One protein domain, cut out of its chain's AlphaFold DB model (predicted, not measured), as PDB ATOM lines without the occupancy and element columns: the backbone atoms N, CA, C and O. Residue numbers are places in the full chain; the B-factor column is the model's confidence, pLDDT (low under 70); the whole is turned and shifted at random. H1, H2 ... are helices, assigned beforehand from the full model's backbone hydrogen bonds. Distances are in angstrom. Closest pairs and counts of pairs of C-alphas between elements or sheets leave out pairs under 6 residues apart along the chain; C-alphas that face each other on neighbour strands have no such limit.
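This is residues 13 to 129 of the 279 residues of the protein "Amidohydrolase family protein" of Acidobacteria bacterium (UniProt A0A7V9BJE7). The longest helix, H5, runs along one side of a set of short, mostly crossed helices with H6 in the middle, where H1, H2, H5 and H7 pack on it. H2 and H4 lie side by side with little H3 at one end of the domain, H7 and H8 are at the other, and two long links lead into and out of H5. The printed part has 117 residues with eight named helices, H1 to H8 in chain order, and no named strand; its class is all helix. It is compact, with a radius of gyration of the C-alphas of 14.8 A, and spans 37 by 37 by 22 A.

Find C-alpha 59 at (37.931, 32.512, -30.909); from there H5, residues 59 to 71, runs 18.4 A to C-alpha 71 at (46.385, 48.330, -35.043). Further on, look for H6, residues 92 to 102, 15.3 A long, then H7, residues 107 to 114, 10.8 A, and H8, residues 116 to 121. Go back to C-alpha 13 at (45.431, 30.187, -25.899) for H1, residues 13 to 18; after it come H2, residues 23 to 28, 10.6 A, H3, residues 31 to 34, and H4, residues 39 to 44.

Start at H5, whose residues 63 to 66 alone touch H6; the closest C-alphas, of Ile 63 and Arg 102, are 7.4 A apart, and the tilt of 69 degrees is steep, only just short of about perpendicular. With residues 59 to 62 alone H5 only just touches H1, with 3 pairs of C-alphas within 8 A, the closest those of Glu 16 and Leu 59 at 5.8 A. H6 and H2 are both hubs, touching four helices each. H6 touches H1 at C-alphas 96 and 13, 5.3 A apart, about perpendicular at 89 degrees. It touches H2 at Arg 95 and Val 24, closest C-alphas 6.3 A apart. H6 and H7 are a helical hairpin, opposite ways at a steep tilt of 43 degrees, with C-alphas 97 and 110 closest at 5.6 A. H8 is near H7 and meets it only through their link. H2 touches H4 at a shallow tilt of 5 degrees, opposite ways, with C-alphas 28 and 42 closest at 4.9 A. H2 and H3 only just touch, with 3 pairs within 8 A, and only at the corner; C-alphas 28 and 34 are closest at 5.3 A. H4 and H5 are apart. In H4, H5, H6, H7 and H8 every O i to N i+4 pair is within hydrogen-bond range; H1 has 1 of 2, H2 has 0 of 2 but 2 of 3 O i to N i+3 pairs, and H3 is too short for an i+4 pair.

Look to Ala 53 and Asp 126 for the two C-alphas farthest apart, 47.1 A. The printed part has no cut. The links H4 to H5, residues 45 to 58, and H5 to H6, residues 72 to 91, are long; the others are tight. Mean pLDDT of the printed part is 92.5; residues 53 to 55 are under 70.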
ATOM      1  N   SER A  13      45.328  31.624 -26.166       95.75
ATOM      2  CA  SER A  13      45.431  30.187 -25.899       95.75
ATOM      3  C   SER A  13      44.378  29.661 -24.915       95.75
ATOM      4  O   SER A  13      43.848  28.571 -25.124       95.75
ATOM      5  N   VAL A  14      44.025  30.424 -23.872       93.81
ATOM      6  CA  VAL A  14      42.918  30.053 -22.968       93.81
ATOM      7  C   VAL A  14      41.583  30.255 -23.669       93.81
ATOM      8  O   VAL A  14      40.698  29.408 -23.565       93.81
ATOM      9  N   LEU A  15      41.436  31.338 -24.437       94.06
ATOM     10  CA  LEU A  15      40.211  31.594 -25.195       94.06
ATOM     11  C   LEU A  15      39.954  30.540 -26.287       94.06
ATOM     12  O   LEU A  15      38.789  30.270 -26.577       94.06
ATOM     13  N   GLU A  16      40.988  29.892 -26.843       92.25
ATOM     14  CA  GLU A  16      40.830  28.690 -27.679       92.25
ATOM     15  C   GLU A  16      40.112  27.587 -26.894       92.25
ATOM     16  O   GLU A  16      39.075  27.094 -27.339       92.25
ATOM     17  N   SER A  17      40.606  27.266 -25.695       92.06
ATOM     18  CA  SER A  17      40.009  26.252 -24.820       92.06
ATOM     19  C   SER A  17      38.578  26.610 -24.402       92.06
ATOM     20  O   SER A  17      37.679  25.775 -24.487       92.06
ATOM     21  N   VAL A  18      38.318  27.868 -24.028       90.31
ATOM     22  CA  VAL A  18      36.967  28.350 -23.684       90.31
ATOM     23  C   VAL A  18      36.013  28.254 -24.878       90.31
ATOM     24  O   VAL A  18      34.838  27.929 -24.705       90.31
ATOM     25  N   ALA A  19      36.508  28.476 -26.097       90.44
ATOM     26  CA  ALA A  19      35.746  28.303 -27.332       90.44
ATOM     27  C   ALA A  19      35.611  26.831 -27.781       90.44
ATOM     28  O   ALA A  19      35.039  26.581 -28.842       90.44
ATOM     29  N   GLY A  20      36.142  25.869 -27.016       88.62
ATOM     30  CA  GLY A  20      36.098  24.440 -27.343       88.62
ATOM     31  C   GLY A  20      37.067  24.035 -28.455       88.62
ATOM     32  O   GLY A  20      36.935  22.960 -29.034       88.62
ATOM     33  N   VAL A  21      38.038  24.892 -28.776       88.75
ATOM     34  CA  VAL A  21      39.059  24.647 -29.795       88.75
ATOM     35  C   VAL A  21      40.294  24.067 -29.114       88.75
ATOM     36  O   VAL A  21      41.003  24.760 -28.389       88.75
ATOM     37  N   ALA A  22      40.607  22.804 -29.394       85.44
ATOM     38  CA  ALA A  22      41.794  22.130 -28.865       85.44
ATOM     39  C   ALA A  22      43.090  22.505 -29.624       85.44
ATOM     40  O   ALA A  22      43.924  21.652 -29.898       85.44
ATOM     41  N   GLY A  23      43.280  23.776 -30.000       83.62
ATOM     42  CA  GLY A  23      44.417  24.220 -30.829       83.62
ATOM     43  C   GLY A  23      45.786  24.013 -30.170       83.62
ATOM     44  O   GLY A  23      46.777  23.738 -30.840       83.62
ATOM     45  N   VAL A  24      45.827  24.068 -28.840       88.94
ATOM     46  CA  VAL A  24      46.997  23.763 -28.005       88.94
ATOM     47  C   VAL A  24      47.432  22.291 -28.045       88.94
ATOM     48  O   VAL A  24      48.582  22.000 -27.712       88.94
ATOM     49  N   SER A  25      46.572  21.358 -28.478       91.50
ATOM     50  CA  SER A  25      46.890  19.925 -28.465       91.50
ATOM     51  C   SER A  25      48.036  19.567 -29.411       91.50
ATOM     52  O   SER A  25      48.709  18.561 -29.201       91.50
ATOM     53  N   GLU A  26      48.292  20.401 -30.428       93.25
ATOM     54  CA  GLU A  26      49.435  20.259 -31.341       93.25
ATOM     55  C   GLU A  26      50.785  20.276 -30.601       93.25
ATOM     56  O   GLU A  26      51.758  19.671 -31.046       93.25
ATOM     57  N   LEU A  27      50.852  20.944 -29.444       94.25
ATOM     58  CA  LEU A  27      52.082  21.049 -28.663       94.25
ATOM     59  C   LEU A  27      52.481  19.713 -28.025       94.25
ATOM     60  O   LEU A  27      53.663  19.499 -27.760       94.25
ATOM     61  N   ALA A  28      51.528  18.794 -27.826       93.44
ATOM     62  CA  ALA A  28      51.786  17.488 -27.220       93.44
ATOM     63  C   ALA A  28      52.687  16.591 -28.090       93.44
ATOM     64  O   ALA A  28      53.322  15.670 -27.569       93.44
ATOM     65  N   THR A  29      52.745  16.859 -29.398       93.62
ATOM     66  CA  THR A  29      53.539  16.118 -30.389       93.62
ATOM     67  C   THR A  29      54.603  16.978 -31.074       93.62
ATOM     68  O   THR A  29      55.350  16.466 -31.904       93.62
ATOM     69  N   ALA A  30      54.713  18.266 -30.732       93.50
ATOM     70  CA  ALA A  30      55.705  19.161 -31.320       93.50
ATOM     71  C   ALA A  30      57.137  18.695 -30.967       93.50
ATOM     72  O   ALA A  30      57.448  18.619 -29.776       93.50
ATOM     73  N   PRO A  31      58.029  18.426 -31.945       88.25
ATOM     74  CA  PRO A  31      59.337  17.806 -31.693       88.25
ATOM     75  C   PRO A  31      60.188  18.510 -30.625       88.25
ATOM     76  O   PRO A  31      60.731  17.855 -29.741       88.25
ATOM     77  N   GLY A  32      60.235  19.846 -30.644       90.06
ATOM     78  CA  GLY A  32      60.993  20.644 -29.672       90.06
ATOM     79  C   GLY A  32      60.371  20.744 -28.270       90.06
ATOM     80  O   GLY A  32      60.997  21.282 -27.359       90.06
ATOM     81  N   LEU A  33      59.152  20.236 -28.058       93.19
ATOM     82  CA  LEU A  33      58.433  20.335 -26.781       93.19
ATOM     83  C   LEU A  33      58.030  18.978 -26.200       93.19
ATOM     84  O   LEU A  33      58.093  18.806 -24.989       93.19
ATOM     85  N   ALA A  34      57.648  18.011 -27.034       92.06
ATOM     86  CA  ALA A  34      57.015  16.769 -26.601       92.06
ATOM     87  C   ALA A  34      57.885  15.917 -25.659       92.06
ATOM     88  O   ALA A  34      57.346  15.226 -24.796       92.06
ATOM     89  N   ALA A  35      59.213  15.961 -25.790       90.19
ATOM     90  CA  ALA A  35      60.134  15.262 -24.884       90.19
ATOM     91  C   ALA A  35      60.196  15.888 -23.472       90.19
ATOM     92  O   ALA A  35      60.660  15.259 -22.526       90.19
ATOM     93  N   PHE A  36      59.709  17.118 -23.332       90.25
ATOM     94  CA  PHE A  36      59.766  17.927 -22.116       90.25
ATOM     95  C   PHE A  36      58.387  18.138 -21.490       90.25
ATOM     96  O   PHE A  36      58.218  19.061 -20.702       90.25
ATOM     97  N   LEU A  37      57.416  17.303 -21.863       90.75
ATOM     98  CA  LEU A  37      56.074  17.293 -21.294       90.75
ATOM     99  C   LEU A  37      55.781  15.919 -20.693       90.75
ATOM    100  O   LEU A  37      56.010  14.898 -21.361       90.75
ATOM    101  N   THR A  38      55.237  15.888 -19.476       89.88
ATOM    102  CA  THR A  38      54.771  14.641 -18.857       89.88
ATOM    103  C   THR A  38      53.562  14.075 -19.617       89.88
ATOM    104  O   THR A  38      52.905  14.786 -20.394       89.88
ATOM    105  N   PRO A  39      53.223  12.786 -19.436       89.25
ATOM    106  CA  PRO A  39      51.977  12.231 -19.958       89.25
ATOM    107  C   PRO A  39      50.728  13.013 -19.515       89.25
ATOM    108  O   PRO A  39      49.828  13.237 -20.329       89.25
ATOM    109  N   GLU A  40      50.688  13.471 -18.263       85.06
ATOM    110  CA  GLU A  40      49.587  14.250 -17.689       85.06
ATOM    111  C   GLU A  40      49.469  15.619 -18.359       85.06
ATOM    112  O   GLU A  40      48.373  16.005 -18.763       85.06
ATOM    113  N   GLU A  41      50.586  16.318 -18.568       90.12
ATOM    114  CA  GLU A  41      50.614  17.602 -19.276       90.12
ATOM    115  C   GLU A  41      50.165  17.447 -20.736       90.12
ATOM    116  O   GLU A  41      49.351  18.222 -21.241       90.12
ATOM    117  N   LYS A  42      50.624  16.390 -21.418       91.88
ATOM    118  CA  LYS A  42      50.168  16.062 -22.780       91.88
ATOM    119  C   LYS A  42      48.671  15.789 -22.834       91.88
ATOM    120  O   LYS A  42      48.034  16.121 -23.833       91.88
ATOM    121  N   ASN A  43      48.109  15.164 -21.803       89.69
ATOM    122  CA  ASN A  43      46.670  14.957 -21.703       89.69
ATOM    123  C   ASN A  43      45.933  16.269 -21.388       89.69
ATOM    124  O   ASN A  43      44.904  16.552 -21.999       89.69
ATOM    125  N   GLY A  44      46.500  17.107 -20.519       88.19
ATOM    126  CA  GLY A  44      46.004  18.444 -20.188       88.19
ATOM    127  C   GLY A  44      45.882  19.369 -21.405       88.19
ATOM    128  O   GLY A  44      44.928  20.133 -21.501       88.19
ATOM    129  N   LEU A  45      46.775  19.242 -22.392       91.56
ATOM    130  CA  LEU A  45      46.691  19.974 -23.666       91.56
ATOM    131  C   LEU A  45      45.528  19.532 -24.576       91.56
ATOM    132  O   LEU A  45      45.225  20.217 -25.550       91.56
ATOM    133  N   LYS A  46      44.902  18.378 -24.312       90.31
ATOM    134  CA  LYS A  46      43.808  17.825 -25.132       90.31
ATOM    135  C   LYS A  46      42.422  18.152 -24.582       90.31
ATOM    136  O   LYS A  46      41.435  17.991 -25.296       90.31
ATOM    137  N   VAL A  47      42.336  18.579 -23.325       88.81
ATOM    138  CA  VAL A  47      41.075  18.969 -22.691       88.81
ATOM    139  C   VAL A  47      40.773  20.439 -22.939       88.81
ATOM    140  O   VAL A  47      41.666  21.278 -23.023       88.81
ATOM    141  N   THR A  48      39.486  20.745 -23.046       90.50
ATOM    142  CA  THR A  48      38.973  22.110 -23.177       90.50
ATOM    143  C   THR A  48      37.977  22.391 -22.062       90.50
ATOM    144  O   THR A  48      37.481  21.465 -21.412       90.50
ATOM    145  N   PHE A  49      37.678  23.667 -21.820       87.19
ATOM    146  CA  PHE A  49      36.604  24.011 -20.896       87.19
ATOM    147  C   PHE A  49      35.265  23.419 -21.372       87.19
ATOM    148  O   PHE A  49      34.955  23.476 -22.569       87.19
ATOM    149  N   PRO A  50      34.426  22.909 -20.446       83.38
ATOM    150  CA  PRO A  50      33.093  22.433 -20.784       83.38
ATOM    151  C   PRO A  50      32.288  23.523 -21.494       83.38
ATOM    152  O   PRO A  50      32.118  24.630 -20.975       83.38
ATOM    153  N   GLN A  51      31.764  23.202 -22.676       79.25
ATOM    154  CA  GLN A  51      30.927  24.128 -23.429       79.25
ATOM    155  C   GLN A  51      29.594  24.317 -22.704       79.25
ATOM    156  O   GLN A  51      28.774  23.405 -22.615       79.25
ATOM    157  N   ARG A  52      29.373  25.518 -22.164       70.50
ATOM    158  CA  ARG A  52      28.101  25.881 -21.529       70.50
ATOM    159  C   ARG A  52      27.097  26.304 -22.597       70.50
ATOM    160  O   ARG A  52      27.428  27.105 -23.476       70.50
ATOM    161  N   ALA A  53      25.864  25.811 -22.496       67.19
ATOM    162  CA  ALA A  53      24.764  26.273 -23.338       67.19
ATOM    163  C   ALA A  53      24.650  27.808 -23.250       67.19
ATOM    164  O   ALA A  53      24.624  28.374 -22.159       67.19
ATOM    165  N   GLY A  54      24.648  28.484 -24.402       67.31
ATOM    166  CA  GLY A  54      24.626  29.949 -24.478       67.31
ATOM    167  C   GLY A  54      25.995  30.645 -24.434       67.31
ATOM    168  O   GLY A  54      26.029  31.875 -24.503       67.31
ATOM    169  N   SER A  55      27.119  29.915 -24.372       68.31
ATOM    170  CA  SER A  55      28.456  30.521 -24.482       68.31
ATOM    171  C   SER A  55      28.610  31.285 -25.803       68.31
ATOM    172  O   SER A  55      28.463  30.734 -26.902       68.31
ATOM    173  N   ARG A  56      28.915  32.582 -25.691       70.12
ATOM    174  CA  ARG A  56      29.131  33.504 -26.821       70.12
ATOM    175  C   ARG A  56      30.605  33.695 -27.165       70.12
ATOM    176  O   ARG A  56      30.907  34.415 -28.113       70.12
ATOM    177  N   VAL A  57      31.517  33.072 -26.417       79.19
ATOM    178  CA  VAL A  57      32.945  33.175 -26.714       79.19
ATOM    179  C   VAL A  57      33.197  32.484 -28.049       79.19
ATOM    180  O   VAL A  57      32.816  31.333 -28.271       79.19
ATOM    181  N   ARG A  58      33.774  33.236 -28.981       87.38
ATOM    182  CA  ARG A  58      34.193  32.759 -30.292       87.38
ATOM    183  C   ARG A  58      35.629  33.198 -30.474       87.38
ATOM    184  O   ARG A  58      35.923  34.385 -30.368       87.38
ATOM    185  N   LEU A  59      36.504  32.244 -30.766       91.38
ATOM    186  CA  LEU A  59      37.931  32.512 -30.909       91.38
ATOM    187  C   LEU A  59      38.221  33.608 -31.948       91.38
ATOM    188  O   LEU A  59      39.081  34.447 -31.717       91.38
ATOM    189  N   HIS A  60      37.487  33.634 -33.067       93.31
ATOM    190  CA  HIS A  60      37.710  34.647 -34.102       93.31
ATOM    191  C   HIS A  60      37.440  36.072 -33.593       93.31
ATOM    192  O   HIS A  60      38.277  36.929 -33.821       93.31
ATOM    193  N   HIS A  61      36.390  36.307 -32.793       94.56
ATOM    194  CA  HIS A  61      36.157  37.626 -32.188       94.56
ATOM    195  C   HIS A  61      37.320  38.069 -31.288       94.56
ATOM    196  O   HIS A  61      37.687  39.238 -31.294       94.56
ATOM    197  N   ALA A  62      37.917  37.151 -30.519       95.31
ATOM    198  CA  ALA A  62      39.070  37.474 -29.676       95.31
ATOM    199  C   ALA A  62      40.326  37.799 -30.505       95.31
ATOM    200  O   ALA A  62      41.084  38.712 -30.172       95.31
ATOM    201  N   ILE A  63      40.528  37.073 -31.608       97.62
ATOM    202  CA  ILE A  63      41.611  37.321 -32.569       97.62
ATOM    203  C   ILE A  63      41.420  38.676 -33.259       97.62
ATOM    204  O   ILE A  63      42.374  39.447 -33.350       97.62
ATOM    205  N   ASP A  64      40.202  38.989 -33.699       97.56
ATOM    206  CA  ASP A  64      39.874  40.252 -34.364       97.56
ATOM    207  C   ASP A  64      40.004  41.434 -33.396       97.56
ATOM    208  O   ASP A  64      40.662  42.419 -33.719       97.56
ATOM    209  N   ALA A  65      39.525  41.299 -32.156       97.00
ATOM    210  CA  ALA A  65      39.734  42.310 -31.120       97.00
ATOM    211  C   ALA A  65      41.229  42.541 -30.834       97.00
ATOM    212  O   ALA A  65      41.675  43.681 -30.712       97.00
ATOM    213  N   THR A  66      42.033  41.472 -30.774       98.12
ATOM    214  CA  THR A  66      43.493  41.588 -30.601       98.12
ATOM    215  C   THR A  66      44.136  42.326 -31.776       98.12
ATOM    216  O   THR A  66      44.998  43.182 -31.564       98.12
ATOM    217  N   ARG A  67      43.690  42.047 -33.008       98.19
ATOM    218  CA  ARG A  67      44.133  42.741 -34.226       98.19
ATOM    219  C   ARG A  67      43.823  44.231 -34.174       98.19
ATOM    220  O   ARG A  67      44.707  45.044 -34.433       98.19
ATOM    221  N   GLU A  68      42.586  44.586 -33.842       97.94
ATOM    222  CA  GLU A  68      42.123  45.974 -33.770       97.94
ATOM    223  C   GLU A  68      42.870  46.763 -32.691       97.94
ATOM    224  O   GLU A  68      43.340  47.871 -32.950       97.94
ATOM    225  N   LEU A  69      43.064  46.173 -31.507       96.56
ATOM    226  CA  LEU A  69      43.846  46.778 -30.427       96.56
ATOM    227  C   LEU A  69      45.307  46.987 -30.842       96.56
ATOM    228  O   LEU A  69      45.868  48.061 -30.605       96.56
ATOM    229  N   HIS A  70      45.913  45.993 -31.497       96.38
ATOM    230  CA  HIS A  70      47.273  46.117 -32.013       96.38
ATOM    231  C   HIS A  70      47.381  47.233 -33.065       96.38
ATOM    232  O   HIS A  70      48.273  48.077 -32.965       96.38
ATOM    233  N   ALA A  71      46.447  47.287 -34.019       95.94
ATOM    234  CA  ALA A  71      46.385  48.330 -35.043       95.94
ATOM    235  C   ALA A  71      46.161  49.732 -34.446       95.94
ATOM    236  O   ALA A  71      46.686  50.716 -34.963       95.94
ATOM    237  N   ALA A  72      45.446  49.823 -33.322       95.81
ATOM    238  CA  ALA A  72      45.259  51.056 -32.560       95.81
ATOM    239  C   ALA A  72      46.481  51.454 -31.703       95.81
ATOM    240  O   ALA A  72      46.449  52.488 -31.032       95.81
ATOM    241  N   GLY A  73      47.558  50.660 -31.704       93.50
ATOM    242  CA  GLY A  73      48.784  50.934 -30.952       93.50
ATOM    243  C   GLY A  73      48.715  50.574 -29.465       93.50
ATOM    244  O   GLY A  73      49.580  51.002 -28.696       93.50
ATOM    245  N   VAL A  74      47.718  49.790 -29.040       95.06
ATOM    246  CA  VAL A  74      47.641  49.281 -27.664       95.06
ATOM    247  C   VAL A  74      48.776  48.273 -27.439       95.06
ATOM    248  O   VAL A  74      48.969  47.379 -28.266       95.06
ATOM    249  N   PRO A  75      49.550  48.370 -26.342       95.38
ATOM    250  CA  PRO A  75      50.559  47.369 -26.029       95.38
ATOM    251  C   PRO A  75      49.923  46.001 -25.759       95.38
ATOM    252  O   PRO A  75      49.035  45.884 -24.914       95.38
ATOM    253  N   ILE A  76      50.439  44.971 -26.434       97.81
ATOM    254  CA  ILE A  76      49.990  43.579 -26.313       97.81
ATOM    255  C   ILE A  76      51.140  42.711 -25.776       97.81
ATOM    256  O   ILE A  76      51.951  42.235 -26.570       97.81
ATOM    257  N   PRO A  77      51.306  42.543 -24.451       97.94
ATOM    258  CA  PRO A  77      52.186  41.519 -23.899       97.94
ATOM    259  C   PRO A  77      51.580  40.123 -24.096       97.94
ATOM    260  O   PRO A  77      50.368  39.946 -23.993       97.94
ATOM    261  N   ALA A  78      52.422  39.124 -24.347       98.25
ATOM    262  CA  ALA A  78      52.002  37.731 -24.438       98.25
ATOM    263  C   ALA A  78      51.837  37.124 -23.035       98.25
ATOM    264  O   ALA A  78      52.661  37.358 -22.148       98.25
ATOM    265  N   GLY A  79      50.807  36.299 -22.854       96.75
ATOM    266  CA  GLY A  79      50.580  35.540 -21.629       96.75
ATOM    267  C   GLY A  79      49.720  34.319 -21.919       96.75
ATOM    268  O   GLY A  79      48.741  34.420 -22.645       96.75
ATOM    269  N   SER A  80      50.103  33.161 -21.381       94.38
ATOM    270  CA  SER A  80      49.390  31.905 -21.635       94.38
ATOM    271  C   SER A  80      48.277  31.615 -20.634       94.38
ATOM    272  O   SER A  80      47.478  30.727 -20.898       94.38
ATOM    273  N   ASP A  81      48.291  32.294 -19.480       92.88
ATOM    274  CA  ASP A  81      47.372  32.076 -18.352       92.88
ATOM    275  C   ASP A  81      47.251  30.590 -17.947       92.88
ATOM    276  O   ASP A  81      46.199  30.063 -17.589       92.88
ATOM    277  N   ALA A  82      48.389  29.896 -18.040       90.44
ATOM    278  CA  ALA A  82      48.536  28.539 -17.540       90.44
ATOM    279  C   ALA A  82      48.549  28.559 -16.003       90.44
ATOM    280  O   ALA A  82      49.150  29.481 -15.441       90.44
ATOM    281  N   PRO A  83      47.944  27.565 -15.323       90.69
ATOM    282  CA  PRO A  83      47.552  26.252 -15.844       90.69
ATOM    283  C   PRO A  83      46.033  26.054 -16.053       90.69
ATOM    284  O   PRO A  83      45.488  24.997 -15.729       90.69
ATOM    285  N   ASN A  84      45.313  27.048 -16.586       89.94
ATOM    286  CA  ASN A  84      43.892  26.878 -16.923       89.94
ATOM    287  C   ASN A  84      43.639  25.659 -17.833       89.94
ATOM    288  O   ASN A  84      44.522  25.230 -18.579       89.94
ATOM    289  N   THR A  85      42.414  25.116 -17.816       87.50
ATOM    290  CA  THR A  85      42.038  23.944 -18.626       87.50
ATOM    291  C   THR A  85      42.453  24.125 -20.089       87.50
ATOM    292  O   THR A  85      42.048  25.094 -20.731       87.50
ATOM    293  N   GLY A  86      43.248  23.196 -20.627       88.12
ATOM    294  CA  GLY A  86      43.788  23.284 -21.989       88.12
ATOM    295  C   GLY A  86      45.091  24.080 -22.122       88.12
ATOM    296  O   GLY A  86      45.518  24.363 -23.234       88.12
ATOM    297  N   THR A  87      45.754  24.457 -21.028       93.88
ATOM    298  CA  THR A  87      47.036  25.180 -21.065       93.88
ATOM    299  C   THR A  87      48.032  24.599 -20.066       93.88
ATOM    300  O   THR A  87      47.640  24.169 -18.989       93.88
ATOM    301  N   ILE A  88      49.322  24.581 -20.416       92.44
ATOM    302  CA  ILE A  88      50.428  24.066 -19.595       92.44
ATOM    303  C   ILE A  88      51.528  25.127 -19.494       92.44
ATOM    304  O   ILE A  88      51.818  25.848 -20.459       92.44
ATOM    305  N   HIS A  89      52.159  25.217 -18.321       90.88
ATOM    306  CA  HIS A  89      53.301  26.097 -18.091       90.88
ATOM    307  C   HIS A  89      54.445  25.815 -19.073       90.88
ATOM    308  O   HIS A  89      54.716  24.682 -19.457       90.88
ATOM    309  N   GLY A  90      55.127  26.874 -19.507       91.44
ATOM    310  CA  GLY A  90      56.203  26.770 -20.488       91.44
ATOM    311  C   GLY A  90      55.686  26.545 -21.909       91.44
ATOM    312  O   GLY A  90      55.821  27.436 -22.739       91.44
ATOM    313  N   ALA A  91      55.063  25.404 -22.206       94.69
ATOM    314  CA  ALA A  91      54.719  25.031 -23.580       94.69
ATOM    315  C   ALA A  91      53.662  25.939 -24.231       94.69
ATOM    316  O   ALA A  91      53.817  26.331 -25.391       94.69
ATOM    317  N   THR A  92      52.598  26.316 -23.512       97.19
ATOM    318  CA  THR A  92      51.470  27.041 -24.122       97.19
ATOM    319  C   THR A  92      51.836  28.445 -24.610       97.19
ATOM    320  O   THR A  92      51.209  28.935 -25.549       97.19
ATOM    321  N   ILE A  93      52.899  29.071 -24.088       97.62
ATOM    322  CA  ILE A  93      53.330  30.389 -24.580       97.62
ATOM    323  C   ILE A  93      53.704  30.356 -26.072       97.62
ATOM    324  O   ILE A  93      53.473  31.327 -26.786       97.62
ATOM    325  N   HIS A  94      54.194  29.221 -26.585       97.88
ATOM    326  CA  HIS A  94      54.501  29.065 -28.009       97.88
ATOM    327  C   HIS A  94      53.243  29.051 -28.883       97.88
ATOM    328  O   HIS A  94      53.293  29.460 -30.044       97.88
ATOM    329  N   ARG A  95      52.110  28.578 -28.346       97.50
ATOM    330  CA  ARG A  95      50.816  28.674 -29.029       97.50
ATOM    331  C   ARG A  95      50.284  30.100 -28.980       97.50
ATOM    332  O   ARG A  95      49.829  30.585 -30.009       97.50
ATOM    333  N   GLU A  96      50.418  30.785 -27.845       98.44
ATOM    334  CA  GLU A  96      50.038  32.199 -27.729       98.44
ATOM    335  C   GLU A  96      50.770  33.059 -28.770       98.44
ATOM    336  O   GLU A  96      50.142  33.826 -29.494       98.44
ATOM    337  N   LEU A  97      52.080  32.857 -28.945       98.69
ATOM    338  CA  LEU A  97      52.859  33.548 -29.975       98.69
ATOM    339  C   LEU A  97      52.336  33.299 -31.400       98.69
ATOM    340  O   LEU A  97      52.209  34.242 -32.183       98.69
ATOM    341  N   ALA A  98      51.993  32.051 -31.732       98.38
ATOM    342  CA  ALA A  98      51.409  31.712 -33.029       98.38
ATOM    343  C   ALA A  98      50.022  32.354 -33.226       98.38
ATOM    344  O   ALA A  98      49.695  32.807 -34.324       98.38
ATOM    345  N   LEU A  99      49.216  32.445 -32.164       98.50
ATOM    346  CA  LEU A  99      47.906  33.100 -32.197       98.50
ATOM    347  C   LEU A  99      48.011  34.616 -32.346       98.50
ATOM    348  O   LEU A  99      47.211  35.201 -33.072       98.50
ATOM    349  N   LEU A 100      49.013  35.245 -31.732       98.81
ATOM    350  CA  LEU A 100      49.302  36.662 -31.941       98.81
ATOM    351  C   LEU A 100      49.688  36.944 -33.398       98.81
ATOM    352  O   LEU A 100      49.184  37.899 -33.989       98.81
ATOM    353  N   VAL A 101      50.505  36.083 -34.016       98.69
ATOM    354  CA  VAL A 101      50.798  36.190 -35.456       98.69
ATOM    355  C   VAL A 101      49.533  36.001 -36.295       98.69
ATOM    356  O   VAL A 101      49.265  36.785 -37.204       98.69
ATOM    357  N   ARG A 102      48.679  35.031 -35.945       98.12
ATOM    358  CA  ARG A 102      47.364  34.843 -36.584       98.12
ATOM    359  C   ARG A 102      46.430  36.050 -36.401       98.12
ATOM    360  O   ARG A 102      45.600  36.310 -37.272       98.12
ATOM    361  N   ALA A 103      46.572  36.801 -35.311       98.38
ATOM    362  CA  ALA A 103      45.881  38.068 -35.077       98.38
ATOM    363  C   ALA A 103      46.474  39.245 -35.870       98.38
ATOM    364  O   ALA A 103      45.943  40.346 -35.799       98.38
ATOM    365  N   GLY A 104      47.521  39.033 -36.672       97.81
ATOM    366  CA  GLY A 104      48.087  40.040 -37.571       97.81
ATOM    367  C   GLY A 104      49.340  40.738 -37.045       97.81
ATOM    368  O   GLY A 104      49.824  41.662 -37.697       97.81
ATOM    369  N   LEU A 105      49.895  40.311 -35.905       98.56
ATOM    370  CA  LEU A 105      51.229  40.748 -35.495       98.56
ATOM    371  C   LEU A 105      52.281  40.110 -36.417       98.56
ATOM    372  O   LEU A 105      52.166  38.948 -36.803       98.56
ATOM    373  N   SER A 106      53.356  40.835 -36.732       98.62
ATOM    374  CA  SER A 106      54.533  40.200 -37.340       98.62
ATOM    375  C   SER A 106      55.207  39.242 -36.343       98.62
ATOM    376  O   SER A 106      55.061  39.433 -35.129       98.62
ATOM    377  N   PRO A 107      56.004  38.252 -36.790       98.69
ATOM    378  CA  PRO A 107      56.739  37.385 -35.865       98.69
ATOM    379  C   PRO A 107      57.635  38.180 -34.901       98.69
ATOM    380  O   PRO A 107      57.638  37.922 -33.701       98.69
ATOM    381  N   ILE A 108      58.301  39.238 -35.378       98.31
ATOM    382  CA  ILE A 108      59.096  40.152 -34.536       98.31
ATOM    383  C   ILE A 108      58.227  40.866 -33.487       98.31
ATOM    384  O   ILE A 108      58.646  41.030 -32.333       98.31
ATOM    385  N   ALA A 109      57.016  41.295 -33.854       98.38
ATOM    386  CA  ALA A 109      56.085  41.911 -32.911       98.38
ATOM    387  C   ALA A 109      55.607  40.903 -31.852       98.38
ATOM    388  O   ALA A 109      55.564  41.253 -30.673       98.38
ATOM    389  N   ALA A 110      55.350  39.647 -32.228       98.62
ATOM    390  CA  ALA A 110      55.027  38.574 -31.287       98.62
ATOM    391  C   ALA A 110      56.211  38.252 -30.345       98.62
ATOM    392  O   ALA A 110      56.031  38.151 -29.132       98.62
ATOM    393  N   LEU A 111      57.449  38.202 -30.850       98.56
ATOM    394  CA  LEU A 111      58.645  38.071 -30.002       98.56
ATOM    395  C   LEU A 111      58.791  39.255 -29.037       98.56
ATOM    396  O   LEU A 111      59.121  39.074 -27.864       98.56
ATOM    397  N   THR A 112      58.497  40.472 -29.500       98.31
ATOM    398  CA  THR A 112      58.474  41.669 -28.649       98.31
ATOM    399  C   THR A 112      57.383  41.574 -27.582       98.31
ATOM    400  O   THR A 112      57.630  41.971 -26.440       98.31
ATOM    401  N   ALA A 113      56.213  41.021 -27.918       98.50
ATOM    402  CA  ALA A 113      55.110  40.772 -26.992       98.50
ATOM    403  C   ALA A 113      55.517  39.835 -25.844       98.50
ATOM    404  O   ALA A 113      55.087  40.048 -24.717       98.50
ATOM    405  N   ALA A 114      56.392  38.855 -26.084       98.06
ATOM    406  CA  ALA A 114      56.903  37.960 -25.038       98.06
ATOM    407  C   ALA A 114      58.166  38.464 -24.310       98.06
ATOM    408  O   ALA A 114      58.579  37.862 -23.323       98.06
ATOM    409  N   THR A 115      58.794  39.556 -24.764       98.19
ATOM    410  CA  THR A 115      60.083  40.029 -24.219       98.19
ATOM    411  C   THR A 115      60.034  41.495 -23.786       98.19
ATOM    412  O   THR A 115      59.873  41.815 -22.608       98.19
ATOM    413  N   GLY A 116      60.178  42.420 -24.732       97.31
ATOM    414  CA  GLY A 116      60.293  43.844 -24.453       97.31
ATOM    415  C   GLY A 116      58.988  44.495 -23.990       97.31
ATOM    416  O   GLY A 116      59.049  45.480 -23.257       97.31
ATOM    417  N   ALA A 117      57.826  43.996 -24.417       96.69
ATOM    418  CA  ALA A 117      56.524  44.524 -24.008       96.69
ATOM    419  C   ALA A 117      56.244  44.314 -22.507       96.69
ATOM    420  O   ALA A 117      56.022  45.322 -21.834       96.69
ATOM    421  N   PRO A 118      56.339  43.093 -21.939       96.12
ATOM    422  CA  PRO A 118      56.151  42.887 -20.504       96.12
ATOM    423  C   PRO A 118      57.238  43.588 -19.684       96.12
ATOM    424  O   PRO A 118      56.937  44.171 -18.649       96.12
ATOM    425  N   ALA A 119      58.486  43.634 -20.170       96.12
ATOM    426  CA  ALA A 119      59.540  44.392 -19.495       96.12
ATOM    427  C   ALA A 119      59.194  45.888 -19.369       96.12
ATOM    428  O   ALA A 119      59.400  46.474 -18.312       96.12
ATOM    429  N   ARG A 120      58.613  46.505 -20.409       93.81
ATOM    430  CA  ARG A 120      58.120  47.893 -20.331       93.81
ATOM    431  C   ARG A 120      56.905  48.024 -19.416       93.81
ATOM    432  O   ARG A 120      56.888  48.924 -18.584       93.81
ATOM    433  N   ALA A 121      55.923  47.134 -19.558       91.44
ATOM    434  CA  ALA A 121      54.687  47.154 -18.776       91.44
ATOM    435  C   ALA A 121      54.944  47.055 -17.263       91.44
ATOM    436  O   ALA A 121      54.282  47.726 -16.478       91.44
ATOM    437  N   PHE A 122      55.943  46.266 -16.864       90.69
ATOM    438  CA  PHE A 122      56.308  46.043 -15.463       90.69
ATOM    439  C   PHE A 122      57.508  46.876 -14.992       90.69
ATOM    440  O   PHE A 122      58.070  46.597 -13.934       90.69
ATOM    441  N   ASN A 123      57.923  47.882 -15.770       91.81
ATOM    442  CA  ASN A 123      59.050  48.765 -15.454       91.81
ATOM    443  C   ASN A 123      60.364  48.013 -15.119       91.81
ATOM    444  O   ASN A 123      61.108  48.365 -14.203       91.81
ATOM    445  N   LEU A 124      60.652  46.949 -15.871       92.31
ATOM    446  CA  LEU A 124      61.860  46.134 -15.751       92.31
ATOM    447  C   LEU A 124      62.923  46.651 -16.726       92.31
ATOM    448  O   LEU A 124      62.963  46.277 -17.900       92.31
ATOM    449  N   SER A 125      63.805  47.523 -16.239       93.25
ATOM    450  CA  SER A 125      64.857  48.158 -17.047       93.25
ATOM    451  C   SER A 125      66.025  47.228 -17.402       93.25
ATOM    452  O   SER A 125      66.752  47.488 -18.363       93.25
ATOM    453  N   ASP A 126      66.181  46.124 -16.672       94.31
ATOM    454  CA  ASP A 126      67.328  45.218 -16.734       94.31
ATOM    455  C   ASP A 126      67.164  44.044 -17.713       94.31
ATOM    456  O   ASP A 126      68.100  43.268 -17.863       94.31
ATOM    457  N   ARG A 127      66.010  43.876 -18.374       95.31
ATOM    458  CA  ARG A 127      65.722  42.712 -19.243       95.31
ATOM    459  C   ARG A 127      64.807  43.047 -20.425       95.31
ATOM    460  O   ARG A 127      64.518  44.214 -20.690       95.31
ATOM    461  N   GLY A 128      64.409  42.024 -21.185       94.94
ATOM    462  CA  GLY A 128      63.497  42.141 -22.333       94.94
ATOM    463  C   GLY A 128      64.137  42.670 -23.623       94.94
ATOM    464  O   GLY A 128      63.428  42.895 -24.601       94.94
ATOM    465  N   ARG A 129      65.458  42.891 -23.631       96.38
ATOM    466  CA  ARG A 129      66.272  43.217 -24.813       96.38
ATOM    467  C   ARG A 129      67.674  42.642 -24.642       96.38
ATOM    468  O   ARG A 129      68.197  42.664 -23.529       96.38
TER     469      ARG A 129